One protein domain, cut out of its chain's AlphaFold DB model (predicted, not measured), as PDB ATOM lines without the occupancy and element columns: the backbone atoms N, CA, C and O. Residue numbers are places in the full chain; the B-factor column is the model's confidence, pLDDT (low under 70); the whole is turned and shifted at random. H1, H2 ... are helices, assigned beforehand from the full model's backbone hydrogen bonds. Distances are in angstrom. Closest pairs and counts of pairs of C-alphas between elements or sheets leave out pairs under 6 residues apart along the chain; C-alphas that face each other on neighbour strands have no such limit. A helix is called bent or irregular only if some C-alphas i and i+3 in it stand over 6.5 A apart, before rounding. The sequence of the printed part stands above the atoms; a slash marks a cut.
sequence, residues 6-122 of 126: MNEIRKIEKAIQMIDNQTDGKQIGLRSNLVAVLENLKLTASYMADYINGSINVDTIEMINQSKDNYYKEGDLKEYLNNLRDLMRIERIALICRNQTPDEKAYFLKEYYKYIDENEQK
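This is residues 6 to 122 of the 126 residues of an uncharacterized protein of Mollicutes bacterium (UniProt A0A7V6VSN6). Two helical arms make an open V: the long helix H2 with H1 folded back along it as a hairpin, and H4 with the short H3 packed on it. The arms meet where the last part of H2 packs on the last part of H4, and H5 crosses that end of H2; residues 116 to 122, of which 116 to 120 belong to H5, stick out. The printed part has 117 residues with five named helices, H1 to H5 in chain order, and no named strand; its class is all helix. It is loose, with a radius of gyration of the C-alphas of 17.6 A and spans of 52 by 41 by 25 A.

Find C-alpha 25 at (-3.947, -21.387, 4.338); from there H2 runs 41.4 A to residue 52, with a kink of 26 degrees near residue 32. It is irregular: C-alphas 26 and 29 are 7.4 A apart. H1, residues 6 to 20, begins at C-alpha 6 (19.003, -13.420, -10.532) and spans 20.9 A. H3 is residues 58 to 67, 14.0 A; H4 is residues 77 to 98, 31.1 A. H5, residues 102 to 120, runs 26.9 A to C-alpha 120 at (25.923, -15.708, 2.906).

Start at the hub, H2. H1 touches it as a helical hairpin, at a shallow tilt of 21 degrees, opposite ways; the closest C-alphas, of Ile 16 and Arg 31, are 6.0 A apart. With residues 44 to 52 alone, H2 touches H4 at a steep tilt of 64 degrees, C-alphas 48 and 93 being closest at 5.9 A. H5 touches H2 at a steep tilt of 54 degrees, with residues 105 to 112 alone; C-alphas 49 and 109 are closest, at 6.2 A. H3 touches H4 at a steep tilt of 46 degrees, C-alphas 61 and 91 being closest at 6.0 A. H1 and H3 are apart. Each O i to N i+4 pair is within hydrogen-bond range in H1, H3, H4 and H5, and 22 of 24 are in H2.

Look to Thr 23 and Asn 70 for the two C-alphas farthest apart, 51.7 A. The printed part has no cut, and no link is long. Confidence is under 70 at residues 23 to 26, 57 to 84 and 120 to 122.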
ATOM      1  N   MET A   6      18.991 -14.021 -11.869       87.31
ATOM      2  CA  MET A   6      19.003 -13.420 -10.532       87.31
ATOM      3  C   MET A   6      17.758 -12.566 -10.282       87.31
ATOM      4  O   MET A   6      17.166 -12.639  -9.207       87.31
ATOM      5  N   ASN A   7      17.299 -11.806 -11.278       86.62
ATOM      6  CA  ASN A   7      16.048 -11.054 -11.171       86.62
ATOM      7  C   ASN A   7      14.837 -11.980 -11.021       86.62
ATOM      8  O   ASN A   7      13.953 -11.694 -10.213       86.62
ATOM      9  N   GLU A   8      14.787 -13.085 -11.767       87.12
ATOM     10  CA  GLU A   8      13.693 -14.057 -11.657       87.12
ATOM     11  C   GLU A   8      13.692 -14.772 -10.299       87.12
ATOM     12  O   GLU A   8      12.640 -14.882  -9.667       87.12
ATOM     13  N   ILE A   9      14.868 -15.155  -9.789       89.69
ATOM     14  CA  ILE A   9      15.037 -15.683  -8.425       89.69
ATOM     15  C   ILE A   9      14.472 -14.690  -7.401       89.69
ATOM     16  O   ILE A   9      13.600 -15.056  -6.614       89.69
ATOM     17  N   ARG A  10      14.878 -13.414  -7.460       89.81
ATOM     18  CA  ARG A  10      14.410 -12.376  -6.521       89.81
ATOM     19  C   ARG A  10      12.902 -12.129  -6.605       89.81
ATOM     20  O   ARG A  10      12.257 -11.914  -5.578       89.81
ATOM     21  N   LYS A  11      12.315 -12.153  -7.807       90.19
ATOM     22  CA  LYS A  11      10.858 -12.013  -7.992       90.19
ATOM     23  C   LYS A  11      10.101 -13.140  -7.294       90.19
ATOM     24  O   LYS A  11       9.114 -12.869  -6.612       90.19
ATOM     25  N   ILE A  12      10.572 -14.378  -7.440       90.31
ATOM     26  CA  ILE A  12       9.943 -15.547  -6.817       90.31
ATOM     27  C   ILE A  12      10.146 -15.530  -5.299       90.31
ATOM     28  O   ILE A  12       9.191 -15.779  -4.568       90.31
ATOM     29  N   GLU A  13      11.332 -15.162  -4.807       91.19
ATOM     30  CA  GLU A  13      11.581 -14.979  -3.368       91.19
ATOM     31  C   GLU A  13      10.617 -13.960  -2.754       91.19
ATOM     32  O   GLU A  13       9.999 -14.233  -1.724       91.19
ATOM     33  N   LYS A  14      10.419 -12.814  -3.415       91.25
ATOM     34  CA  LYS A  14       9.451 -11.802  -2.976       91.25
ATOM     35  C   LYS A  14       8.017 -12.331  -3.004       91.25
ATOM     36  O   LYS A  14       7.256 -12.055  -2.082       91.25
ATOM     37  N   ALA A  15       7.644 -13.093  -4.033       88.19
ATOM     38  CA  ALA A  15       6.320 -13.706  -4.111       88.19
ATOM     39  C   ALA A  15       6.085 -14.686  -2.950       88.19
ATOM     40  O   ALA A  15       5.045 -14.612  -2.305       88.19
ATOM     41  N   ILE A  16       7.065 -15.537  -2.625       89.81
ATOM     42  CA  ILE A  16       6.992 -16.455  -1.476       89.81
ATOM     43  C   ILE A  16       6.854 -15.672  -0.167       89.81
ATOM     44  O   ILE A  16       5.969 -15.985   0.620       89.81
ATOM     45  N   GLN A  17       7.645 -14.614   0.042       89.00
ATOM     46  CA  GLN A  17       7.531 -13.761   1.234       89.00
ATOM     47  C   GLN A  17       6.149 -13.109   1.363       89.00
ATOM     48  O   GLN A  17       5.610 -13.001   2.459       89.00
ATOM     49  N   MET A  18       5.557 -12.666   0.250       88.94
ATOM     50  CA  MET A  18       4.204 -12.106   0.259       88.94
ATOM     51  C   MET A  18       3.157 -13.146   0.658       88.94
ATOM     52  O   MET A  18       2.216 -12.785   1.357       88.94
ATOM     53  N   ILE A  19       3.328 -14.403   0.242       86.88
ATOM     54  CA  ILE A  19       2.458 -15.513   0.646       86.88
ATOM     55  C   ILE A  19       2.671 -15.852   2.127       86.88
ATOM     56  O   ILE A  19       1.697 -16.006   2.852       86.88
ATOM     57  N   ASP A  20       3.921 -15.906   2.590       85.44
ATOM     58  CA  ASP A  20       4.269 -16.193   3.992       85.44
ATOM     59  C   ASP A  20       3.698 -15.149   4.960       85.44
ATOM     60  O   ASP A  20       3.298 -15.478   6.074       85.44
ATOM     61  N   ASN A  21       3.605 -13.895   4.516       84.94
ATOM     62  CA  ASN A  21       3.000 -12.805   5.281       84.94
ATOM     63  C   ASN A  21       1.460 -12.794   5.223       84.94
ATOM     64  O   ASN A  21       0.831 -11.997   5.922       84.94
ATOM     65  N   GLN A  22       0.835 -13.632   4.390       83.00
ATOM     66  CA  GLN A  22      -0.619 -13.771   4.310       83.00
ATOM     67  C   GLN A  22      -1.085 -14.926   5.204       83.00
ATOM     68  O   GLN A  22      -0.587 -16.042   5.138       83.00
ATOM     69  N   THR A  23      -2.088 -14.671   6.043       60.56
ATOM     70  CA  THR A  23      -2.605 -15.619   7.049       60.56
ATOM     71  C   THR A  23      -3.564 -16.680   6.488       60.56
ATOM     72  O   THR A  23      -4.136 -17.453   7.256       60.56
ATOM     73  N   ASP A  24      -3.765 -16.741   5.168       66.81
ATOM     74  CA  ASP A  24      -4.763 -17.615   4.544       66.81
ATOM     75  C   ASP A  24      -4.132 -18.919   4.015       66.81
ATOM     76  O   ASP A  24      -3.371 -18.935   3.043       66.81
ATOM     77  N   GLY A  25      -4.487 -20.050   4.637       62.22
ATOM     78  CA  GLY A  25      -3.947 -21.387   4.338       62.22
ATOM     79  C   GLY A  25      -4.234 -21.910   2.922       62.22
ATOM     80  O   GLY A  25      -3.706 -22.948   2.523       62.22
ATOM     81  N   LYS A  26      -5.028 -21.191   2.119       66.88
ATOM     82  CA  LYS A  26      -5.323 -21.532   0.717       66.88
ATOM     83  C   LYS A  26      -4.128 -21.376  -0.231       66.88
ATOM     84  O   LYS A  26      -4.177 -21.891  -1.345       66.88
ATOM     85  N   GLN A  27      -3.055 -20.704   0.189       75.81
ATOM     86  CA  GLN A  27      -1.891 -20.446  -0.669       75.81
ATOM     87  C   GLN A  27      -0.728 -21.430  -0.477       75.81
ATOM     88  O   GLN A  27       0.283 -21.316  -1.166       75.81
ATOM     89  N   ILE A  28      -0.882 -22.447   0.382       78.50
ATOM     90  CA  ILE A  28       0.169 -23.442   0.663       78.50
ATOM     91  C   ILE A  28       0.609 -24.173  -0.616       78.50
ATOM     92  O   ILE A  28       1.804 -24.289  -0.873       78.50
ATOM     93  N   GLY A  29      -0.333 -24.605  -1.463       82.31
ATOM     94  CA  GLY A  29      -0.001 -25.298  -2.717       82.31
ATOM     95  C   GLY A  29       0.764 -24.416  -3.711       82.31
ATOM     96  O   GLY A  29       1.741 -24.856  -4.317       82.31
ATOM     97  N   LEU A  30       0.367 -23.144  -3.837       86.25
ATOM     98  CA  LEU A  30       1.076 -22.165  -4.667       86.25
ATOM     99  C   LEU A  30       2.485 -21.900  -4.127       86.25
ATOM    100  O   LEU A  30       3.445 -21.899  -4.895       86.25
ATOM    101  N   ARG A  31       2.619 -21.734  -2.809       87.50
ATOM    102  CA  ARG A  31       3.907 -21.557  -2.140       87.50
ATOM    103  C   ARG A  31       4.844 -22.733  -2.405       87.50
ATOM    104  O   ARG A  31       5.978 -22.506  -2.810       87.50
ATOM    105  N   SER A  32       4.384 -23.971  -2.223       86.56
ATOM    106  CA  SER A  32       5.194 -25.173  -2.471       86.56
ATOM    107  C   SER A  32       5.687 -25.246  -3.916       86.56
ATOM    108  O   SER A  32       6.858 -25.543  -4.149       86.56
ATOM    109  N   ASN A  33       4.835 -24.899  -4.884       87.50
ATOM    110  CA  ASN A  33       5.238 -24.828  -6.289       87.50
ATOM    111  C   ASN A  33       6.295 -23.741  -6.525       87.50
ATOM    112  O   ASN A  33       7.289 -23.993  -7.202       87.50
ATOM    113  N   LEU A  34       6.118 -22.550  -5.946       88.31
ATOM    114  CA  LEU A  34       7.091 -21.462  -6.067       88.31
ATOM    115  C   LEU A  34       8.435 -21.813  -5.423       88.31
ATOM    116  O   LEU A  34       9.468 -21.505  -6.008       88.31
ATOM    117  N   VAL A  35       8.438 -22.498  -4.275       89.12
ATOM    118  CA  VAL A  35       9.664 -22.999  -3.630       89.12
ATOM    119  C   VAL A  35      10.384 -23.989  -4.544       89.12
ATOM    120  O   VAL A  35      11.570 -23.814  -4.809       89.12
ATOM    121  N   ALA A  36       9.673 -24.966  -5.111       86.25
ATOM    122  CA  ALA A  36      10.277 -25.935  -6.025       86.25
ATOM    123  C   ALA A  36      10.840 -25.272  -7.298       86.25
ATOM    124  O   ALA A  36      11.911 -25.646  -7.787       86.25
ATOM    125  N   VAL A  37      10.148 -24.272  -7.853       88.19
ATOM    126  CA  VAL A  37      10.652 -23.490  -8.995       88.19
ATOM    127  C   VAL A  37      11.889 -22.684  -8.593       88.19
ATOM    128  O   VAL A  37      12.875 -22.679  -9.331       88.19
ATOM    129  N   LEU A  38      11.864 -22.047  -7.422       89.12
ATOM    130  CA  LEU A  38      12.977 -21.266  -6.891       89.12
ATOM    131  C   LEU A  38      14.235 -22.122  -6.711       89.12
ATOM    132  O   LEU A  38      15.308 -21.727  -7.163       89.12
ATOM    133  N   GLU A  39      14.111 -23.296  -6.097       89.12
ATOM    134  CA  GLU A  39      15.223 -24.233  -5.903       89.12
ATOM    135  C   GLU A  39      15.831 -24.669  -7.238       89.12
ATOM    136  O   GLU A  39      17.051 -24.633  -7.411       89.12
ATOM    137  N   ASN A  40      14.990 -24.997  -8.226       85.00
ATOM    138  CA  ASN A  40      15.472 -25.343  -9.561       85.00
ATOM    139  C   ASN A  40      16.195 -24.170 -10.242       85.00
ATOM    140  O   ASN A  40      17.207 -24.397 -10.907       85.00
ATOM    141  N   LEU A  41      15.714 -22.932 -10.091       87.19
ATOM    142  CA  LEU A  41      16.369 -21.748 -10.660       87.19
ATOM    143  C   LEU A  41      17.717 -21.457  -9.999       87.19
ATOM    144  O   LEU A  41      18.680 -21.183 -10.713       87.19
ATOM    145  N   LYS A  42      17.809 -21.566  -8.668       88.56
ATOM    146  CA  LYS A  42      19.076 -21.411  -7.934       88.56
ATOM    147  C   LYS A  42      20.099 -22.458  -8.367       88.56
ATOM    148  O   LYS A  42      21.235 -22.110  -8.676       88.56
ATOM    149  N   LEU A  43      19.676 -23.717  -8.470       86.31
ATOM    150  CA  LEU A  43      20.533 -24.810  -8.927       86.31
ATOM    151  C   LEU A  43      21.005 -24.602 -10.375       86.31
ATOM    152  O   LEU A  43      22.179 -24.775 -10.687       86.31
ATOM    153  N   THR A  44      20.098 -24.175 -11.255       85.56
ATOM    154  CA  THR A  44      20.407 -23.837 -12.655       85.56
ATOM    155  C   THR A  44      21.442 -22.711 -12.730       85.56
ATOM    156  O   THR A  44      22.420 -22.833 -13.461       85.56
ATOM    157  N   ALA A  45      21.271 -21.645 -11.945       88.25
ATOM    158  CA  ALA A  45      22.227 -20.543 -11.893       88.25
ATOM    159  C   ALA A  45      23.603 -20.978 -11.363       88.25
ATOM    160  O   ALA A  45      24.617 -20.560 -11.913       88.25
ATOM    161  N   SER A  46      23.642 -21.857 -10.357       88.44
ATOM    162  CA  SER A  46      24.896 -22.431  -9.856       88.44
ATOM    163  C   SER A  46      25.663 -23.157 -10.957       88.44
ATOM    164  O   SER A  46      26.812 -22.826 -11.225       88.44
ATOM    165  N   TYR A  47      25.002 -24.062 -11.683       86.75
ATOM    166  CA  TYR A  47      25.647 -24.779 -12.782       86.75
ATOM    167  C   TYR A  47      26.076 -23.863 -13.933       86.75
ATOM    168  O   TYR A  47      27.090 -24.131 -14.575       86.75
ATOM    169  N   MET A  48      25.335 -22.782 -14.210       87.69
ATOM    170  CA  MET A  48      25.775 -21.772 -15.183       87.69
ATOM    171  C   MET A  48      27.072 -21.100 -14.734       87.69
ATOM    172  O   MET A  48      27.980 -20.950 -15.548       87.69
ATOM    173  N   ALA A  49      27.176 -20.716 -13.459       87.75
ATOM    174  CA  ALA A  49      28.387 -20.111 -12.918       87.75
ATOM    175  C   ALA A  49      29.570 -21.086 -12.982       87.75
ATOM    176  O   ALA A  49      30.620 -20.729 -13.512       87.75
ATOM    177  N   ASP A  50      29.376 -22.334 -12.551       86.38
ATOM    178  CA  ASP A  50      30.399 -23.384 -12.605       86.38
ATOM    179  C   ASP A  50      30.886 -23.651 -14.034       86.38
ATOM    180  O   ASP A  50      32.088 -23.788 -14.269       86.38
ATOM    181  N   TYR A  51      29.973 -23.683 -15.009       85.38
ATOM    182  CA  TYR A  51      30.331 -23.846 -16.417       85.38
ATOM    183  C   TYR A  51      31.125 -22.651 -16.956       85.38
ATOM    184  O   TYR A  51      32.148 -22.840 -17.609       85.38
ATOM    185  N   ILE A  52      30.692 -21.416 -16.678       86.69
ATOM    186  CA  ILE A  52      31.390 -20.210 -17.153       86.69
ATOM    187  C   ILE A  52      32.788 -20.100 -16.521       86.69
ATOM    188  O   ILE A  52      33.726 -19.698 -17.206       86.69
ATOM    189  N   ASN A  53      32.940 -20.489 -15.253       85.94
ATOM    190  CA  ASN A  53      34.222 -20.486 -14.544       85.94
ATOM    191  C   ASN A  53      35.147 -21.657 -14.924       85.94
ATOM    192  O   ASN A  53      36.292 -21.692 -14.477       85.94
ATOM    193  N   GLY A  54      34.675 -22.615 -15.728       78.56
ATOM    194  CA  GLY A  54      35.464 -23.766 -16.170       78.56
ATOM    195  C   GLY A  54      35.531 -24.933 -15.178       78.56
ATOM    196  O   GLY A  54      36.281 -25.876 -15.419       78.56
ATOM    197  N   SER A  55      34.740 -24.920 -14.100       75.25
ATOM    198  CA  SER A  55      34.620 -26.049 -13.161       75.25
ATOM    199  C   SER A  55      33.915 -27.256 -13.793       75.25
ATOM    200  O   SER A  55      34.175 -28.398 -13.419       75.25
ATOM    201  N   ILE A  56      33.033 -27.017 -14.770       71.25
ATOM    202  CA  ILE A  56      32.429 -28.061 -15.608       71.25
ATOM    203  C   ILE A  56      33.164 -28.074 -16.951       71.25
ATOM    204  O   ILE A  56      33.002 -27.159 -17.759       71.25
ATOM    205  N   ASN A  57      33.957 -29.119 -17.193       69.38
ATOM    206  CA  ASN A  57      34.699 -29.284 -18.444       69.38
ATOM    207  C   ASN A  57      33.744 -29.586 -19.623       69.38
ATOM    208  O   ASN A  57      32.762 -30.317 -19.485       69.38
ATOM    209  N   VAL A  58      34.061 -29.046 -20.802       66.12
ATOM    210  CA  VAL A  58      33.427 -29.385 -22.083       66.12
ATOM    211  C   VAL A  58      33.500 -30.888 -22.359       66.12
ATOM    212  O   VAL A  58      32.502 -31.448 -22.808       66.12
ATOM    213  N   ASP A  59      34.600 -31.551 -21.997       63.81
ATOM    214  CA  ASP A  59      34.748 -33.005 -22.148       63.81
ATOM    215  C   ASP A  59      33.693 -33.772 -21.338       63.81
ATOM    216  O   ASP A  59      33.180 -34.790 -21.791       63.81
ATOM    217  N   THR A  60      33.277 -33.255 -20.175       65.62
ATOM    218  CA  THR A  60      32.179 -33.834 -19.386       65.62
ATOM    219  C   THR A  60      30.857 -33.773 -20.155       65.62
ATOM    220  O   THR A  60      30.066 -34.710 -20.099       65.62
ATOM    221  N   ILE A  61      30.611 -32.704 -20.919       65.56
ATOM    222  CA  ILE A  61      29.413 -32.566 -21.764       65.56
ATOM    223  C   ILE A  61      29.490 -33.474 -22.992       65.56
ATOM    224  O   ILE A  61      28.479 -34.044 -23.403       65.56
ATOM    225  N   GLU A  62      30.674 -33.639 -23.575       63.31
ATOM    226  CA  GLU A  62      30.879 -34.581 -24.677       63.31
ATOM    227  C   GLU A  62      30.708 -36.028 -24.222       63.31
ATOM    228  O   GLU A  62      30.000 -36.787 -24.885       63.31
ATOM    229  N   MET A  63      31.240 -36.378 -23.046       62.78
ATOM    230  CA  MET A  63      30.971 -37.656 -22.398       62.78
ATOM    231  C   MET A  63      29.467 -37.853 -22.219       62.78
ATOM    232  O   MET A  63      28.962 -38.867 -22.661       62.78
ATOM    233  N   ILE A  64      28.710 -36.886 -21.686       63.66
ATOM    234  CA  ILE A  64      27.240 -36.990 -21.560       63.66
ATOM    235  C   ILE A  64      26.562 -37.347 -22.888       63.66
ATOM    236  O   ILE A  64      25.699 -38.227 -22.929       63.66
ATOM    237  N   ASN A  65      26.961 -36.681 -23.972       62.47
ATOM    238  CA  ASN A  65      26.391 -36.920 -25.294       62.47
ATOM    239  C   ASN A  65      26.705 -38.321 -25.829       62.47
ATOM    240  O   ASN A  65      25.843 -38.926 -26.456       62.47
ATOM    241  N   GLN A  66      27.898 -38.847 -25.548       61.38
ATOM    242  CA  GLN A  66      28.316 -40.204 -25.926       61.38
ATOM    243  C   GLN A  66      27.733 -41.285 -24.994       61.38
ATOM    244  O   GLN A  66      27.500 -42.425 -25.391       61.38
ATOM    245  N   SER A  67      27.486 -40.923 -23.739       54.59
ATOM    246  CA  SER A  67      27.004 -41.775 -22.653       54.59
ATOM    247  C   SER A  67      25.502 -42.047 -22.700       54.59
ATOM    248  O   SER A  67      25.061 -43.046 -22.126       54.59
ATOM    249  N   LYS A  68      24.716 -41.218 -23.411       54.91
ATOM    250  CA  LYS A  68      23.283 -41.470 -23.683       54.91
ATOM    251  C   LYS A  68      23.030 -42.876 -24.244       54.91
ATOM    252  O   LYS A  68      21.973 -43.438 -23.973       54.91
ATOM    253  N   ASP A  69      24.016 -43.461 -24.922       52.12
ATOM    254  CA  ASP A  69      23.891 -44.775 -25.550       52.12
ATOM    255  C   ASP A  69      24.390 -45.954 -24.682       52.12
ATOM    256  O   ASP A  69      24.154 -47.103 -25.045       52.12
ATOM    257  N   ASN A  70      25.045 -45.725 -23.528       52.66
ATOM    258  CA  ASN A  70      25.861 -46.769 -22.868       52.66
ATOM    259  C   ASN A  70      25.617 -47.045 -21.366       52.66
ATOM    260  O   ASN A  70      26.256 -47.945 -20.819       52.66
ATOM    261  N   TYR A  71      24.742 -46.320 -20.658       53.62
ATOM    262  CA  TYR A  71      24.834 -46.260 -19.182       53.62
ATOM    263  C   TYR A  71      23.983 -47.218 -18.338       53.62
ATOM    264  O   TYR A  71      24.113 -47.196 -17.114       53.62
ATOM    265  N   TYR A  72      23.167 -48.107 -18.908       51.59
ATOM    266  CA  TYR A  72      22.488 -49.098 -18.064       51.59
ATOM    267  C   TYR A  72      23.334 -50.366 -17.895       51.59
ATOM    268  O   TYR A  72      23.138 -51.364 -18.589       51.59
ATOM    269  N   LYS A  73      24.276 -50.328 -16.946       52.38
ATOM    270  CA  LYS A  73      24.904 -51.530 -16.385       52.38
ATOM    271  C   LYS A  73      24.685 -51.560 -14.873       52.38
ATOM    272  O   LYS A  73      25.334 -50.836 -14.136       52.38
ATOM    273  N   GLU A  74      23.761 -52.435 -14.481       60.19
ATOM    274  CA  GLU A  74      23.541 -52.985 -13.135       60.19
ATOM    275  C   GLU A  74      22.902 -52.072 -12.062       60.19
ATOM    276  O   GLU A  74      23.537 -51.247 -11.419       60.19
ATOM    277  N   GLY A  75      21.625 -52.349 -11.765       54.78
ATOM    278  CA  GLY A  75      21.128 -52.370 -10.383       54.78
ATOM    279  C   GLY A  75      20.334 -51.165  -9.879       54.78
ATOM    280  O   GLY A  75      19.208 -51.366  -9.426       54.78
ATOM    281  N   ASP A  76      20.858 -49.937  -9.949       65.81
ATOM    282  CA  ASP A  76      20.185 -48.770  -9.344       65.81
ATOM    283  C   ASP A  76      19.606 -47.810 -10.392       65.81
ATOM    284  O   ASP A  76      20.211 -46.827 -10.824       65.81
ATOM    285  N   LEU A  77      18.366 -48.101 -10.795       61.41
ATOM    286  CA  LEU A  77      17.611 -47.273 -11.731       61.41
ATOM    287  C   LEU A  77      17.375 -45.849 -11.193       61.41
ATOM    288  O   LEU A  77      17.277 -44.917 -11.986       61.41
ATOM    289  N   LYS A  78      17.275 -45.649  -9.874       62.22
ATOM    290  CA  LYS A  78      16.967 -44.336  -9.289       62.22
ATOM    291  C   LYS A  78      18.192 -43.434  -9.305       62.22
ATOM    292  O   LYS A  78      18.080 -42.273  -9.696       62.22
ATOM    293  N   GLU A  79      19.344 -43.962  -8.910       64.75
ATOM    294  CA  GLU A  79      20.617 -43.251  -9.012       64.75
ATOM    295  C   GLU A  79      20.956 -42.949 -10.476       64.75
ATOM    296  O   GLU A  79      21.274 -41.810 -10.811       64.75
ATOM    297  N   TYR A  80      20.752 -43.916 -11.377       63.47
ATOM    298  CA  TYR A  80      20.912 -43.706 -12.815       63.47
ATOM    299  C   TYR A  80      20.011 -42.585 -13.360       63.47
ATOM    300  O   TYR A  80      20.493 -41.699 -14.063       63.47
ATOM    301  N   LEU A  81      18.716 -42.576 -13.018       60.25
ATOM    302  CA  LEU A  81      17.781 -41.535 -13.460       60.25
ATOM    303  C   LEU A  81      18.119 -40.155 -12.879       60.25
ATOM    304  O   LEU A  81      17.965 -39.149 -13.575       60.25
ATOM    305  N   ASN A  82      18.589 -40.093 -11.630       67.00
ATOM    306  CA  ASN A  82      19.062 -38.849 -11.020       67.00
ATOM    307  C   ASN A  82      20.304 -38.322 -11.742       67.00
ATOM    308  O   ASN A  82      20.312 -37.166 -12.165       67.00
ATOM    309  N   ASN A  83      21.292 -39.188 -11.972       67.19
ATOM    310  CA  ASN A  83      22.496 -38.845 -12.718       67.19
ATOM    311  C   ASN A  83      22.130 -38.371 -14.128       67.19
ATOM    312  O   ASN A  83      22.509 -37.275 -14.517       67.19
ATOM    313  N   LEU A  84      21.300 -39.112 -14.869       67.56
ATOM    314  CA  LEU A  84      20.847 -38.715 -16.205       67.56
ATOM    315  C   LEU A  84      20.151 -37.343 -16.198       67.56
ATOM    316  O   LEU A  84      20.404 -36.523 -17.081       67.56
ATOM    317  N   ARG A  85      19.307 -37.060 -15.199       71.00
ATOM    318  CA  ARG A  85      18.646 -35.756 -15.048       71.00
ATOM    319  C   ARG A  85      19.655 -34.627 -14.834       71.00
ATOM    320  O   ARG A  85      19.492 -33.561 -15.430       71.00
ATOM    321  N   ASP A  86      20.666 -34.841 -13.999       70.81
ATOM    322  CA  ASP A  86      21.706 -33.847 -13.737       70.81
ATOM    323  C   ASP A  86      22.595 -33.634 -14.969       70.81
ATOM    324  O   ASP A  86      22.864 -32.489 -15.338       70.81
ATOM    325  N   LEU A  87      22.929 -34.703 -15.698       71.62
ATOM    326  CA  LEU A  87      23.651 -34.633 -16.969       71.62
ATOM    327  C   LEU A  87      22.863 -33.851 -18.038       71.62
ATOM    328  O   LEU A  87      23.398 -32.925 -18.648       71.62
ATOM    329  N   MET A  88      21.570 -34.140 -18.221       73.12
ATOM    330  CA  MET A  88      20.701 -33.377 -19.131       73.12
ATOM    331  C   MET A  88      20.583 -31.903 -18.720       73.12
ATOM    332  O   MET A  88      20.480 -31.015 -19.571       73.12
ATOM    333  N   ARG A  89      20.591 -31.616 -17.410       78.81
ATOM    334  CA  ARG A  89      20.597 -30.239 -16.906       78.81
ATOM    335  C   ARG A  89      21.896 -29.535 -17.298       78.81
ATOM    336  O   ARG A  89      21.819 -28.435 -17.838       78.81
ATOM    337  N   ILE A  90      23.050 -30.166 -17.087       77.62
ATOM    338  CA  ILE A  90      24.368 -29.626 -17.461       77.62
ATOM    339  C   ILE A  90      24.454 -29.376 -18.974       77.62
ATOM    340  O   ILE A  90      24.880 -28.301 -19.388       77.62
ATOM    341  N   GLU A  91      23.979 -30.308 -19.804       77.19
ATOM    342  CA  GLU A  91      23.916 -30.150 -21.266       77.19
ATOM    343  C   GLU A  91      23.112 -28.899 -21.663       77.19
ATOM    344  O   GLU A  91      23.566 -28.064 -22.453       77.19
ATOM    345  N   ARG A  92      21.927 -28.719 -21.066       80.81
ATOM    346  CA  ARG A  92      21.076 -27.550 -21.315       80.81
ATOM    347  C   ARG A  92      21.747 -26.249 -20.876       80.81
ATOM    348  O   ARG A  92      21.645 -25.249 -21.586       80.81
ATOM    349  N   ILE A  93      22.426 -26.256 -19.730       84.75
ATOM    350  CA  ILE A  93      23.191 -25.109 -19.237       84.75
ATOM    351  C   ILE A  93      24.310 -24.738 -20.204       84.75
ATOM    352  O   ILE A  93      24.412 -23.578 -20.604       84.75
ATOM    353  N   ALA A  94      25.092 -25.721 -20.642       81.12
ATOM    354  CA  ALA A  94      26.166 -25.509 -21.597       81.12
ATOM    355  C   ALA A  94      25.648 -24.888 -22.899       81.12
ATOM    356  O   ALA A  94      26.248 -23.945 -23.413       81.12
ATOM    357  N   LEU A  95      24.504 -25.360 -23.409       82.81
ATOM    358  CA  LEU A  95      23.865 -24.793 -24.597       82.81
ATOM    359  C   LEU A  95      23.453 -23.327 -24.392       82.81
ATOM    360  O   LEU A  95      23.711 -22.495 -25.261       82.81
ATOM    361  N   ILE A  96      22.842 -22.993 -23.250       83.31
ATOM    362  CA  ILE A  96      22.476 -21.607 -22.913       83.31
ATOM    363  C   ILE A  96      23.731 -20.731 -22.893       83.31
ATOM    364  O   ILE A  96      23.773 -19.709 -23.575       83.31
ATOM    365  N   CYS A  97      24.773 -21.154 -22.177       83.88
ATOM    366  CA  CYS A  97      26.011 -20.391 -22.045       83.88
ATOM    367  C   CYS A  97      26.783 -20.271 -23.368       83.88
ATOM    368  O   CYS A  97      27.406 -19.242 -23.616       83.88
ATOM    369  N   ARG A  98      26.759 -21.275 -24.256       83.75
ATOM    370  CA  ARG A  98      27.382 -21.183 -25.595       83.75
ATOM    371  C   ARG A  98      26.741 -20.102 -26.462       83.75
ATOM    372  O   ARG A  98      27.444 -19.466 -27.238       83.75
ATOM    373  N   ASN A  99      25.442 -19.874 -26.290       84.62
ATOM    374  CA  ASN A  99      24.690 -18.861 -27.028       84.62
ATOM    375  C   ASN A  99      24.803 -17.447 -26.429       84.62
ATOM    376  O   ASN A  99      24.251 -16.512 -27.006       84.62
ATOM    377  N   GLN A 100      25.483 -17.286 -25.289       85.00
ATOM    378  CA  GLN A 100      25.711 -15.990 -24.646       85.00
ATOM    379  C   GLN A 100      27.044 -15.368 -25.071       85.00
ATOM    380  O   GLN A 100      28.067 -16.059 -25.179       85.00
ATOM    381  N   THR A 101      27.056 -14.047 -25.244       89.12
ATOM    382  CA  THR A 101      28.286 -13.282 -25.492       89.12
ATOM    383  C   THR A 101      29.183 -13.246 -24.242       89.12
ATOM    384  O   THR A 101      28.719 -13.521 -23.130       89.12
ATOM    385  N   PRO A 102      30.482 -12.906 -24.377       88.69
ATOM    386  CA  PRO A 102      31.363 -12.717 -23.223       88.69
ATOM    387  C   PRO A 102      30.823 -11.700 -22.206       88.69
ATOM    388  O   PRO A 102      30.862 -11.963 -21.005       88.69
ATOM    389  N   ASP A 103      30.247 -10.591 -22.679       88.75
ATOM    390  CA  ASP A 103      29.668  -9.555 -21.816       88.75
ATOM    391  C   ASP A 103      28.449 -10.069 -21.043       88.75
ATOM    392  O   ASP A 103      28.289  -9.776 -19.860       88.75
ATOM    393  N   GLU A 104      27.602 -10.883 -21.680       88.25
ATOM    394  CA  GLU A 104      26.446 -11.500 -21.025       88.25
ATOM    395  C   GLU A 104      26.874 -12.486 -19.931       88.25
ATOM    396  O   GLU A 104      26.289 -12.495 -18.846       88.25
ATOM    397  N   LYS A 105      27.930 -13.272 -20.179       88.88
ATOM    398  CA  LYS A 105      28.519 -14.180 -19.181       88.88
ATOM    399  C   LYS A 105      29.115 -13.414 -18.004       88.88
ATOM    400  O   LYS A 105      28.856 -13.763 -16.855       88.88
ATOM    401  N   ALA A 106      29.875 -12.355 -18.282       88.62
ATOM    402  CA  ALA A 106      30.472 -11.507 -17.253       88.62
ATOM    403  C   ALA A 106      29.400 -10.803 -16.407       88.62
ATOM    404  O   ALA A 106      29.496 -10.769 -15.180       88.62
ATOM    405  N   TYR A 107      28.346 -10.291 -17.052       89.88
ATOM    406  CA  TYR A 107      27.199  -9.700 -16.369       89.88
ATOM    407  C   TYR A 107      26.487 -10.718 -15.471       89.88
ATOM    408  O   TYR A 107      26.219 -10.422 -14.307       89.88
ATOM    409  N   PHE A 108      26.230 -11.926 -15.982       90.38
ATOM    410  CA  PHE A 108      25.633 -13.002 -15.195       90.38
ATOM    411  C   PHE A 108      26.472 -13.335 -13.955       90.38
ATOM    412  O   PHE A 108      25.930 -13.337 -12.853       90.38
ATOM    413  N   LEU A 109      27.784 -13.558 -14.112       90.62
ATOM    414  CA  LEU A 109      28.675 -13.870 -12.989       90.62
ATOM    415  C   LEU A 109      28.679 -12.759 -11.939       90.62
ATOM    416  O   LEU A 109      28.580 -13.039 -10.747       90.62
ATOM    417  N   LYS A 110      28.740 -11.495 -12.369       91.06
ATOM    418  CA  LYS A 110      28.696 -10.343 -11.463       91.06
ATOM    419  C   LYS A 110      27.425 -10.338 -10.610       91.06
ATOM    420  O   LYS A 110      27.506 -10.173  -9.395       91.06
ATOM    421  N   GLU A 111      26.259 -10.506 -11.232       90.75
ATOM    422  CA  GLU A 111      24.985 -10.520 -10.507       90.75
ATOM    423  C   GLU A 111      24.833 -11.772  -9.632       90.75
ATOM    424  O   GLU A 111      24.269 -11.687  -8.540       90.75
ATOM    425  N   TYR A 112      25.351 -12.918 -10.083       90.44
ATOM    426  CA  TYR A 112      25.342 -14.173  -9.331       90.44
ATOM    427  C   TYR A 112      26.186 -14.088  -8.056       90.44
ATOM    428  O   TYR A 112      25.681 -14.387  -6.977       90.44
ATOM    429  N   TYR A 113      27.430 -13.608  -8.142       89.81
ATOM    430  CA  TYR A 113      28.278 -13.444  -6.958       89.81
ATOM    431  C   TYR A 113      27.723 -12.408  -5.989       89.81
ATOM    432  O   TYR A 113      27.642 -12.676  -4.796       89.81
ATOM    433  N   LYS A 114      27.209 -11.285  -6.504       90.75
ATOM    434  CA  LYS A 114      26.494 -10.311  -5.674       90.75
ATOM    435  C   LYS A 114      25.324 -10.957  -4.921       90.75
ATOM    436  O   LYS A 114      25.099 -10.660  -3.752       90.75
ATOM    437  N   TYR A 115      24.562 -11.830  -5.582       89.44
ATOM    438  CA  TYR A 115      23.474 -12.561  -4.940       89.44
ATOM    439  C   TYR A 115      23.973 -13.534  -3.858       89.44
ATOM    440  O   TYR A 115      23.337 -13.619  -2.807       89.44
ATOM    441  N   ILE A 116      25.083 -14.248  -4.080       88.25
ATOM    442  CA  ILE A 116      25.691 -15.119  -3.059       88.25
ATOM    443  C   ILE A 116      26.111 -14.294  -1.843       88.25
ATOM    444  O   ILE A 116      25.660 -14.594  -0.740       88.25
ATOM    445  N   ASP A 117      26.878 -13.221  -2.049       87.69
ATOM    446  CA  ASP A 117      27.390 -12.366  -0.972       87.69
ATOM    447  C   ASP A 117      26.255 -11.831  -0.080       87.69
ATOM    448  O   ASP A 117      26.328 -11.871   1.149       87.69
ATOM    449  N   GLU A 118      25.151 -11.390  -0.693       85.25
ATOM    450  CA  GLU A 118      23.959 -10.899   0.011       85.25
ATOM    451  C   GLU A 118      23.235 -11.974   0.848       85.25
ATOM    452  O   GLU A 118      22.474 -11.634   1.759       85.25
ATOM    453  N   ASN A 119      23.404 -13.260   0.527       76.69
ATOM    454  CA  ASN A 119      22.722 -14.365   1.205       76.69
ATOM    455  C   ASN A 119      23.633 -15.161   2.151       76.69
ATOM    456  O   ASN A 119      23.119 -15.701   3.127       76.69
ATOM    457  N   GLU A 120      24.950 -15.181   1.937       69.00
ATOM    458  CA  GLU A 120      25.923 -15.708   2.906       69.00
ATOM    459  C   GLU A 120      26.072 -14.788   4.127       69.00
ATOM    460  O   GLU A 120      26.262 -15.264   5.245       69.00
ATOM    461  N   GLN A 121      25.910 -13.472   3.948       56.41
ATOM    462  CA  GLN A 121      26.001 -12.493   5.038       56.41
ATOM    463  C   GLN A 121      24.748 -12.396   5.919       56.41
ATOM    464  O   GLN A 121      24.777 -11.693   6.931       56.41
ATOM    465  N   LYS A 122      23.642 -13.073   5.589       45.53
ATOM    466  CA  LYS A 122      22.474 -13.087   6.480       45.53
ATOM    467  C   LYS A 122      22.748 -14.068   7.619       45.53
ATOM    468  O   LYS A 122      22.785 -15.273   7.358       45.53
TER     469      LYS A 122